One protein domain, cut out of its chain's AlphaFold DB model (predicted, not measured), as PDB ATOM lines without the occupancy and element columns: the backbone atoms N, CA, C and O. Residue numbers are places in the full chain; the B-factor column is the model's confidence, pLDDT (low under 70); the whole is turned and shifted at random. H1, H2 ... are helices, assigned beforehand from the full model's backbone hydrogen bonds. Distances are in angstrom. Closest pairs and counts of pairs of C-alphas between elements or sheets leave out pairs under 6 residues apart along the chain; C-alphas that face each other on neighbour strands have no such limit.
ATOM      1  N   ASP A 777     103.831 135.919 142.946       56.03
ATOM      2  CA  ASP A 777     104.978 136.259 142.101       56.03
ATOM      3  C   ASP A 777     105.087 135.373 140.844       56.03
ATOM      4  O   ASP A 777     105.447 135.875 139.775       56.03
ATOM      5  N   VAL A 778     104.675 134.104 140.924       50.50
ATOM      6  CA  VAL A 778     104.560 133.193 139.777       50.50
ATOM      7  C   VAL A 778     103.373 133.591 138.900       50.50
ATOM      8  O   VAL A 778     103.545 133.714 137.684       50.50
ATOM      9  N   MET A 779     102.216 133.926 139.490       54.12
ATOM     10  CA  MET A 779     101.083 134.518 138.757       54.12
ATOM     11  C   MET A 779     101.489 135.828 138.056       54.12
ATOM     12  O   MET A 779     101.058 136.091 136.934       54.12
ATOM     13  N   ASN A 780     102.353 136.642 138.675       62.84
ATOM     14  CA  ASN A 780     102.856 137.909 138.126       62.84
ATOM     15  C   ASN A 780     103.956 137.758 137.056       62.84
ATOM     16  O   ASN A 780     104.254 138.728 136.359       62.84
ATOM     17  N   SER A 781     104.535 136.564 136.894       56.56
ATOM     18  CA  SER A 781     105.632 136.287 135.953       56.56
ATOM     19  C   SER A 781     105.179 135.848 134.549       56.56
ATOM     20  O   SER A 781     106.017 135.650 133.665       56.56
ATOM     21  N   ILE A 782     103.864 135.720 134.320       67.25
ATOM     22  CA  ILE A 782     103.290 135.295 133.034       67.25
ATOM     23  C   ILE A 782     103.494 136.380 131.954       67.25
ATOM     24  O   ILE A 782     103.014 137.504 132.125       67.25
ATOM     25  N   PRO A 783     104.128 136.059 130.807       73.62
ATOM     26  CA  PRO A 783     104.286 136.975 129.679       73.62
ATOM     27  C   PRO A 783     102.939 137.507 129.145       73.62
ATOM     28  O   PRO A 783     102.054 136.703 128.824       73.62
ATOM     29  N   PRO A 784     102.767 138.832 128.979       72.88
ATOM     30  CA  PRO A 784     101.523 139.434 128.492       72.88
ATOM     31  C   PRO A 784     101.075 138.917 127.120       72.88
ATOM     32  O   PRO A 784      99.878 138.869 126.839       72.88
ATOM     33  N   GLU A 785     102.013 138.503 126.265       79.75
ATOM     34  CA  GLU A 785     101.708 137.983 124.932       79.75
ATOM     35  C   GLU A 785     100.954 136.646 124.988       79.75
ATOM     36  O   GLU A 785     100.096 136.399 124.141       79.75
ATOM     37  N   MET A 786     101.218 135.806 126.000       72.25
ATOM     38  CA  MET A 786     100.466 134.561 126.203       72.25
ATOM     39  C   MET A 786      99.032 134.823 126.666       72.25
ATOM     40  O   MET A 786      98.120 134.148 126.197       72.25
ATOM     41  N   LEU A 787      98.818 135.815 127.538       70.31
ATOM     42  CA  LEU A 787      97.475 136.225 127.966       70.31
ATOM     43  C   LEU A 787      96.669 136.770 126.787       70.31
ATOM     44  O   LEU A 787      95.520 136.384 126.588       70.31
ATOM     45  N   LEU A 788      97.291 137.613 125.958       75.94
ATOM     46  CA  LEU A 788      96.633 138.194 124.792       75.94
ATOM     47  C   LEU A 788      96.240 137.126 123.761       75.94
ATOM     48  O   LEU A 788      95.148 137.184 123.204       75.94
ATOM     49  N   ALA A 789      97.116 136.146 123.526       79.00
ATOM     50  CA  ALA A 789      96.833 135.026 122.635       79.00
ATOM     51  C   ALA A 789      95.688 134.152 123.171       79.00
ATOM     52  O   ALA A 789      94.773 133.820 122.419       79.00
ATOM     53  N   TYR A 790      95.689 133.860 124.478       87.19
ATOM     54  CA  TYR A 790      94.606 133.123 125.132       87.19
ATOM     55  C   TYR A 790      93.263 133.876 125.071       87.19
ATOM     56  O   TYR A 790      92.229 133.257 124.867       87.19
ATOM     57  N   MET A 791      93.255 135.211 125.170       82.69
ATOM     58  CA  MET A 791      92.038 136.029 125.020       82.69
ATOM     59  C   MET A 791      91.473 136.053 123.598       82.69
ATOM     60  O   MET A 791      90.267 136.218 123.421       82.69
ATOM     61  N   GLN A 792      92.343 135.982 122.588       89.69
ATOM     62  CA  GLN A 792      91.951 136.108 121.185       89.69
ATOM     63  C   GLN A 792      91.349 134.816 120.633       89.69
ATOM     64  O   GLN A 792      90.354 134.883 119.914       89.69
ATOM     65  N   ASP A 793      91.943 133.667 120.962       89.06
ATOM     66  CA  ASP A 793      91.447 132.349 120.555       89.06
ATOM     67  C   ASP A 793      91.819 131.282 121.610       89.06
ATOM     68  O   ASP A 793      92.855 130.613 121.504       89.06
ATOM     69  N   PRO A 794      91.001 131.147 122.672       83.25
ATOM     70  CA  PRO A 794      91.310 130.281 123.809       83.25
ATOM     71  C   PRO A 794      91.407 128.804 123.416       83.25
ATOM     72  O   PRO A 794      92.266 128.085 123.923       83.25
ATOM     73  N   GLU A 795      90.557 128.357 122.486       86.12
ATOM     74  CA  GLU A 795      90.495 126.958 122.049       86.12
ATOM     75  C   GLU A 795      91.745 126.567 121.248       86.12
ATOM     76  O   GLU A 795      92.295 125.477 121.431       86.12
ATOM     77  N   ALA A 796      92.251 127.470 120.399       88.81
ATOM     78  CA  ALA A 796      93.503 127.249 119.680       88.81
ATOM     79  C   ALA A 796      94.714 127.196 120.629       88.81
ATOM     80  O   ALA A 796      95.595 126.346 120.463       88.81
ATOM     81  N   MET A 797      94.741 128.060 121.650       84.75
ATOM     82  CA  MET A 797      95.817 128.098 122.646       84.75
ATOM     83  C   MET A 797      95.803 126.860 123.551       84.75
ATOM     84  O   MET A 797      96.854 126.278 123.829       84.75
ATOM     85  N   GLU A 798      94.617 126.397 123.950       84.06
ATOM     86  CA  GLU A 798      94.439 125.151 124.695       84.06
ATOM     87  C   GLU A 798      94.946 123.941 123.903       84.06
ATOM     88  O   GLU A 798      95.729 123.137 124.419       84.06
ATOM     89  N   ALA A 799      94.565 123.826 122.628       85.00
ATOM     90  CA  ALA A 799      95.028 122.741 121.769       85.00
ATOM     91  C   ALA A 799      96.557 122.763 121.581       85.00
ATOM     92  O   ALA A 799      97.207 121.715 121.641       85.00
ATOM     93  N   GLN A 800      97.145 123.951 121.407       80.00
ATOM     94  CA  GLN A 800      98.588 124.134 121.254       80.00
ATOM     95  C   GLN A 800      99.361 123.785 122.541       80.00
ATOM     96  O   GLN A 800     100.393 123.113 122.468       80.00
ATOM     97  N   MET A 801      98.852 124.160 123.722       71.81
ATOM     98  CA  MET A 801      99.469 123.818 125.011       71.81
ATOM     99  C   MET A 801      99.368 122.323 125.332       71.81
ATOM    100  O   MET A 801     100.369 121.708 125.708       71.81
ATOM    101  N   LYS A 802      98.208 121.698 125.089       74.81
ATOM    102  CA  LYS A 802      98.018 120.246 125.272       74.81
ATOM    103  C   LYS A 802      98.869 119.397 124.320       74.81
ATOM    104  O   LYS A 802      99.160 118.244 124.629       74.81
ATOM    105  N   GLN A 803      99.302 119.952 123.186       80.19
ATOM    106  CA  GLN A 803     100.216 119.281 122.256       80.19
ATOM    107  C   GLN A 803     101.690 119.362 122.693       80.19
ATOM    108  O   GLN A 803     102.481 118.482 122.350       80.19
ATOM    109  N   MET A 804     102.079 120.403 123.432       60.28
ATOM    110  CA  MET A 804     103.480 120.675 123.770       60.28
ATOM    111  C   MET A 804     103.935 120.093 125.120       60.28
ATOM    112  O   MET A 804     105.143 119.972 125.328       60.28
ATOM    113  N   MET A 805     103.023 119.724 126.031       64.44
ATOM    114  CA  MET A 805     103.379 119.253 127.382       64.44
ATOM    115  C   MET A 805     102.364 118.262 127.999       64.44
ATOM    116  O   MET A 805     101.255 118.119 127.485       64.44
ATOM    117  N   PRO A 806     102.728 117.527 129.078       62.19
ATOM    118  CA  PRO A 806     101.864 116.510 129.684       62.19
ATOM    119  C   PRO A 806     100.580 117.116 130.261       62.19
ATOM    120  O   PRO A 806     100.637 118.139 130.940       62.19
ATOM    121  N   GLY A 807      99.441 116.447 130.045       62.81
ATOM    122  CA  GLY A 807      98.098 117.025 130.226       62.81
ATOM    123  C   GLY A 807      97.881 117.794 131.531       62.81
ATOM    124  O   GLY A 807      97.487 118.948 131.485       62.81
ATOM    125  N   LYS A 808      98.262 117.226 132.680       50.38
ATOM    126  CA  LYS A 808      98.040 117.871 133.987       50.38
ATOM    127  C   LYS A 808      98.811 119.185 134.193       50.38
ATOM    128  O   LYS A 808      98.356 120.030 134.949       50.38
ATOM    129  N   LEU A 809      99.955 119.366 133.528       47.72
ATOM    130  CA  LEU A 809     100.725 120.616 133.582       47.72
ATOM    131  C   LEU A 809     100.202 121.644 132.566       47.72
ATOM    132  O   LEU A 809     100.177 122.834 132.865       47.72
ATOM    133  N   ALA A 810      99.755 121.179 131.392       67.50
ATOM    134  CA  ALA A 810      99.073 122.030 130.416       67.50
ATOM    135  C   ALA A 810      97.789 122.621 131.015       67.50
ATOM    136  O   ALA A 810      97.553 123.818 130.892       67.50
ATOM    137  N   ASP A 811      97.004 121.790 131.704       61.28
ATOM    138  CA  ASP A 811      95.744 122.189 132.328       61.28
ATOM    139  C   ASP A 811      95.979 123.215 133.455       61.28
ATOM    140  O   ASP A 811      95.332 124.257 133.459       61.28
ATOM    141  N   ALA A 812      96.983 123.015 134.323       67.69
ATOM    142  CA  ALA A 812      97.330 123.974 135.382       67.69
ATOM    143  C   ALA A 812      97.791 125.352 134.848       67.69
ATOM    144  O   ALA A 812      97.441 126.387 135.409       67.69
ATOM    145  N   LEU A 813      98.547 125.396 133.741       58.56
ATOM    146  CA  LEU A 813      98.990 126.651 133.111       58.56
ATOM    147  C   LEU A 813      97.868 127.372 132.349       58.56
ATOM    148  O   LEU A 813      97.816 128.604 132.362       58.56
ATOM    149  N   LEU A 814      96.969 126.627 131.701       74.88
ATOM    150  CA  LEU A 814      95.784 127.184 131.042       74.88
ATOM    151  C   LEU A 814      94.795 127.760 132.066       74.88
ATOM    152  O   LEU A 814      94.232 128.827 131.829       74.88
ATOM    153  N   GLU A 815      94.650 127.114 133.224       66.19
ATOM    154  CA  GLU A 815      93.873 127.596 134.373       66.19
ATOM    155  C   GLU A 815      94.436 128.926 134.913       66.19
ATOM    156  O   GLU A 815      93.704 129.902 135.094       66.19
ATOM    157  N   VAL A 816      95.759 128.997 135.088       72.69
ATOM    158  CA  VAL A 816      96.489 130.187 135.547       72.69
ATOM    159  C   VAL A 816      96.380 131.354 134.545       72.69
ATOM    160  O   VAL A 816      96.109 132.493 134.938       72.69
ATOM    161  N   LEU A 817      96.490 131.081 133.239       68.25
ATOM    162  CA  LEU A 817      96.286 132.067 132.169       68.25
ATOM    163  C   LEU A 817      94.839 132.570 132.112       68.25
ATOM    164  O   LEU A 817      94.604 133.776 132.055       68.25
ATOM    165  N   ALA A 818      93.861 131.668 132.187       76.62
ATOM    166  CA  ALA A 818      92.448 132.028 132.181       76.62
ATOM    167  C   ALA A 818      92.050 132.842 133.419       76.62
ATOM    168  O   ALA A 818      91.209 133.735 133.314       76.62
ATOM    169  N   ARG A 819      92.628 132.541 134.592       61.00
ATOM    170  CA  ARG A 819      92.421 133.306 135.834       61.00
ATOM    171  C   ARG A 819      92.953 134.727 135.710       61.00
ATOM    172  O   ARG A 819      92.266 135.663 136.096       61.00
ATOM    173  N   ARG A 820      94.128 134.907 135.111       58.91
ATOM    174  CA  ARG A 820      94.767 136.220 134.975       58.91
ATOM    175  C   ARG A 820      94.238 137.087 133.826       58.91
ATOM    176  O   ARG A 820      94.491 138.282 133.800       58.91
ATOM    177  N   VAL A 821      93.504 136.497 132.885       75.31
ATOM    178  CA  VAL A 821      92.643 137.231 131.937       75.31
ATOM    179  C   VAL A 821      91.337 137.684 132.598       75.31
ATOM    180  O   VAL A 821      90.761 138.693 132.191       75.31
ATOM    181  N   ARG A 822      90.825 136.886 133.548       53.62
ATOM    182  CA  ARG A 822      89.536 137.115 134.216       53.62
ATOM    183  C   ARG A 822      89.620 138.098 135.385       53.62
ATOM    184  O   ARG A 822      88.633 138.796 135.611       53.62
ATOM    185  N   GLY A 823      90.734 138.120 136.119       59.97
ATOM    186  CA  GLY A 823      91.072 139.191 137.067       59.97
ATOM    187  C   GLY A 823      91.592 140.416 136.337       59.97
ATOM    188  O   GLY A 823      91.218 141.535 136.752       59.97
TER     189      GLY A 823
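Overview. This is residues 777 to 823 of the 823 residues of an uncharacterized protein of Rhodopirellula baltica SWK14 (UniProt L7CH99). A helical hairpin splayed as a narrow V, made of the longest helix H4 and of H3, has a third helix, H2, set across the last part of H4 at the open end of the V. The turn of the hairpin, residues 803 to 808, sticks out at the other end, and the short first helix, H1, sits near H4 without packing closely on it. The printed part has 47 residues with four named helices, in the order H1, H2, H3, H4 along the chain, and no named strand; the class is all helix. The whole is compact, with a radius of gyration of the C-alphas of 10.0 A, and the C-alphas span 24 by 22 by 15 A.

Arrangement. H4, residues 807 to 822, touches H3, residues 794 to 804, with its residues 810 to 814 alone. The closest C-alphas of the two are those of Lys 802 and Ala 810, 5.5 A apart. Their lines stand at a shallow tilt of 30 degrees and run opposite ways, and the two form a helical hairpin. H4 touches H2, residues 784 to 792, with its residues 817 to 821 alone; the closest C-alphas are those of Leu 787 and Leu 817, 6.0 A apart. H2 and H4 are about perpendicular, at 88 degrees. H2 and H3 only just touch, and only at the corner by their link, with 3 pairs of C-alphas within 8 A; the closest are those of Tyr 790 and Met 797, 5.7 A apart. They run opposite ways at a steep tilt of 57 degrees. H1, residues 777 to 780, is close to H4 but not clearly touching, the closest C-alphas being those of Met 779 and Val 816, 7.1 A apart. H1 is apart from H2 and from H3. In H2, H3 and H4 every O i to N i+4 pair is within hydrogen-bond range, while H1 is too short for such a pair.

Along the chain. H4 is 22.2 A long from first to last C-alpha, from Gly 807 at (98.098, 117.025, 130.226) to Arg 822 at (89.536, 137.115, 134.216). H3, from Pro 794 to Met 804, measures 15.5 A. H2, from Pro 784 to Gln 792, measures 12.5 A. H1 measures 4.8 A and begins at C-alpha 777, at (104.978, 136.259, 142.101).

Size, cuts and confidence. The two C-alphas farthest apart are those of Asp 777 and Ala 796, at 26.7 A. The printed part has no cut, and the links H1 to H2, H2 to H3 and H3 to H4 are tight. Residue 823 is the chain's last. The mean pLDDT of the printed part is 70.4, and 22 residues are under 70, among them residues 777 to 782 and 804 to 813.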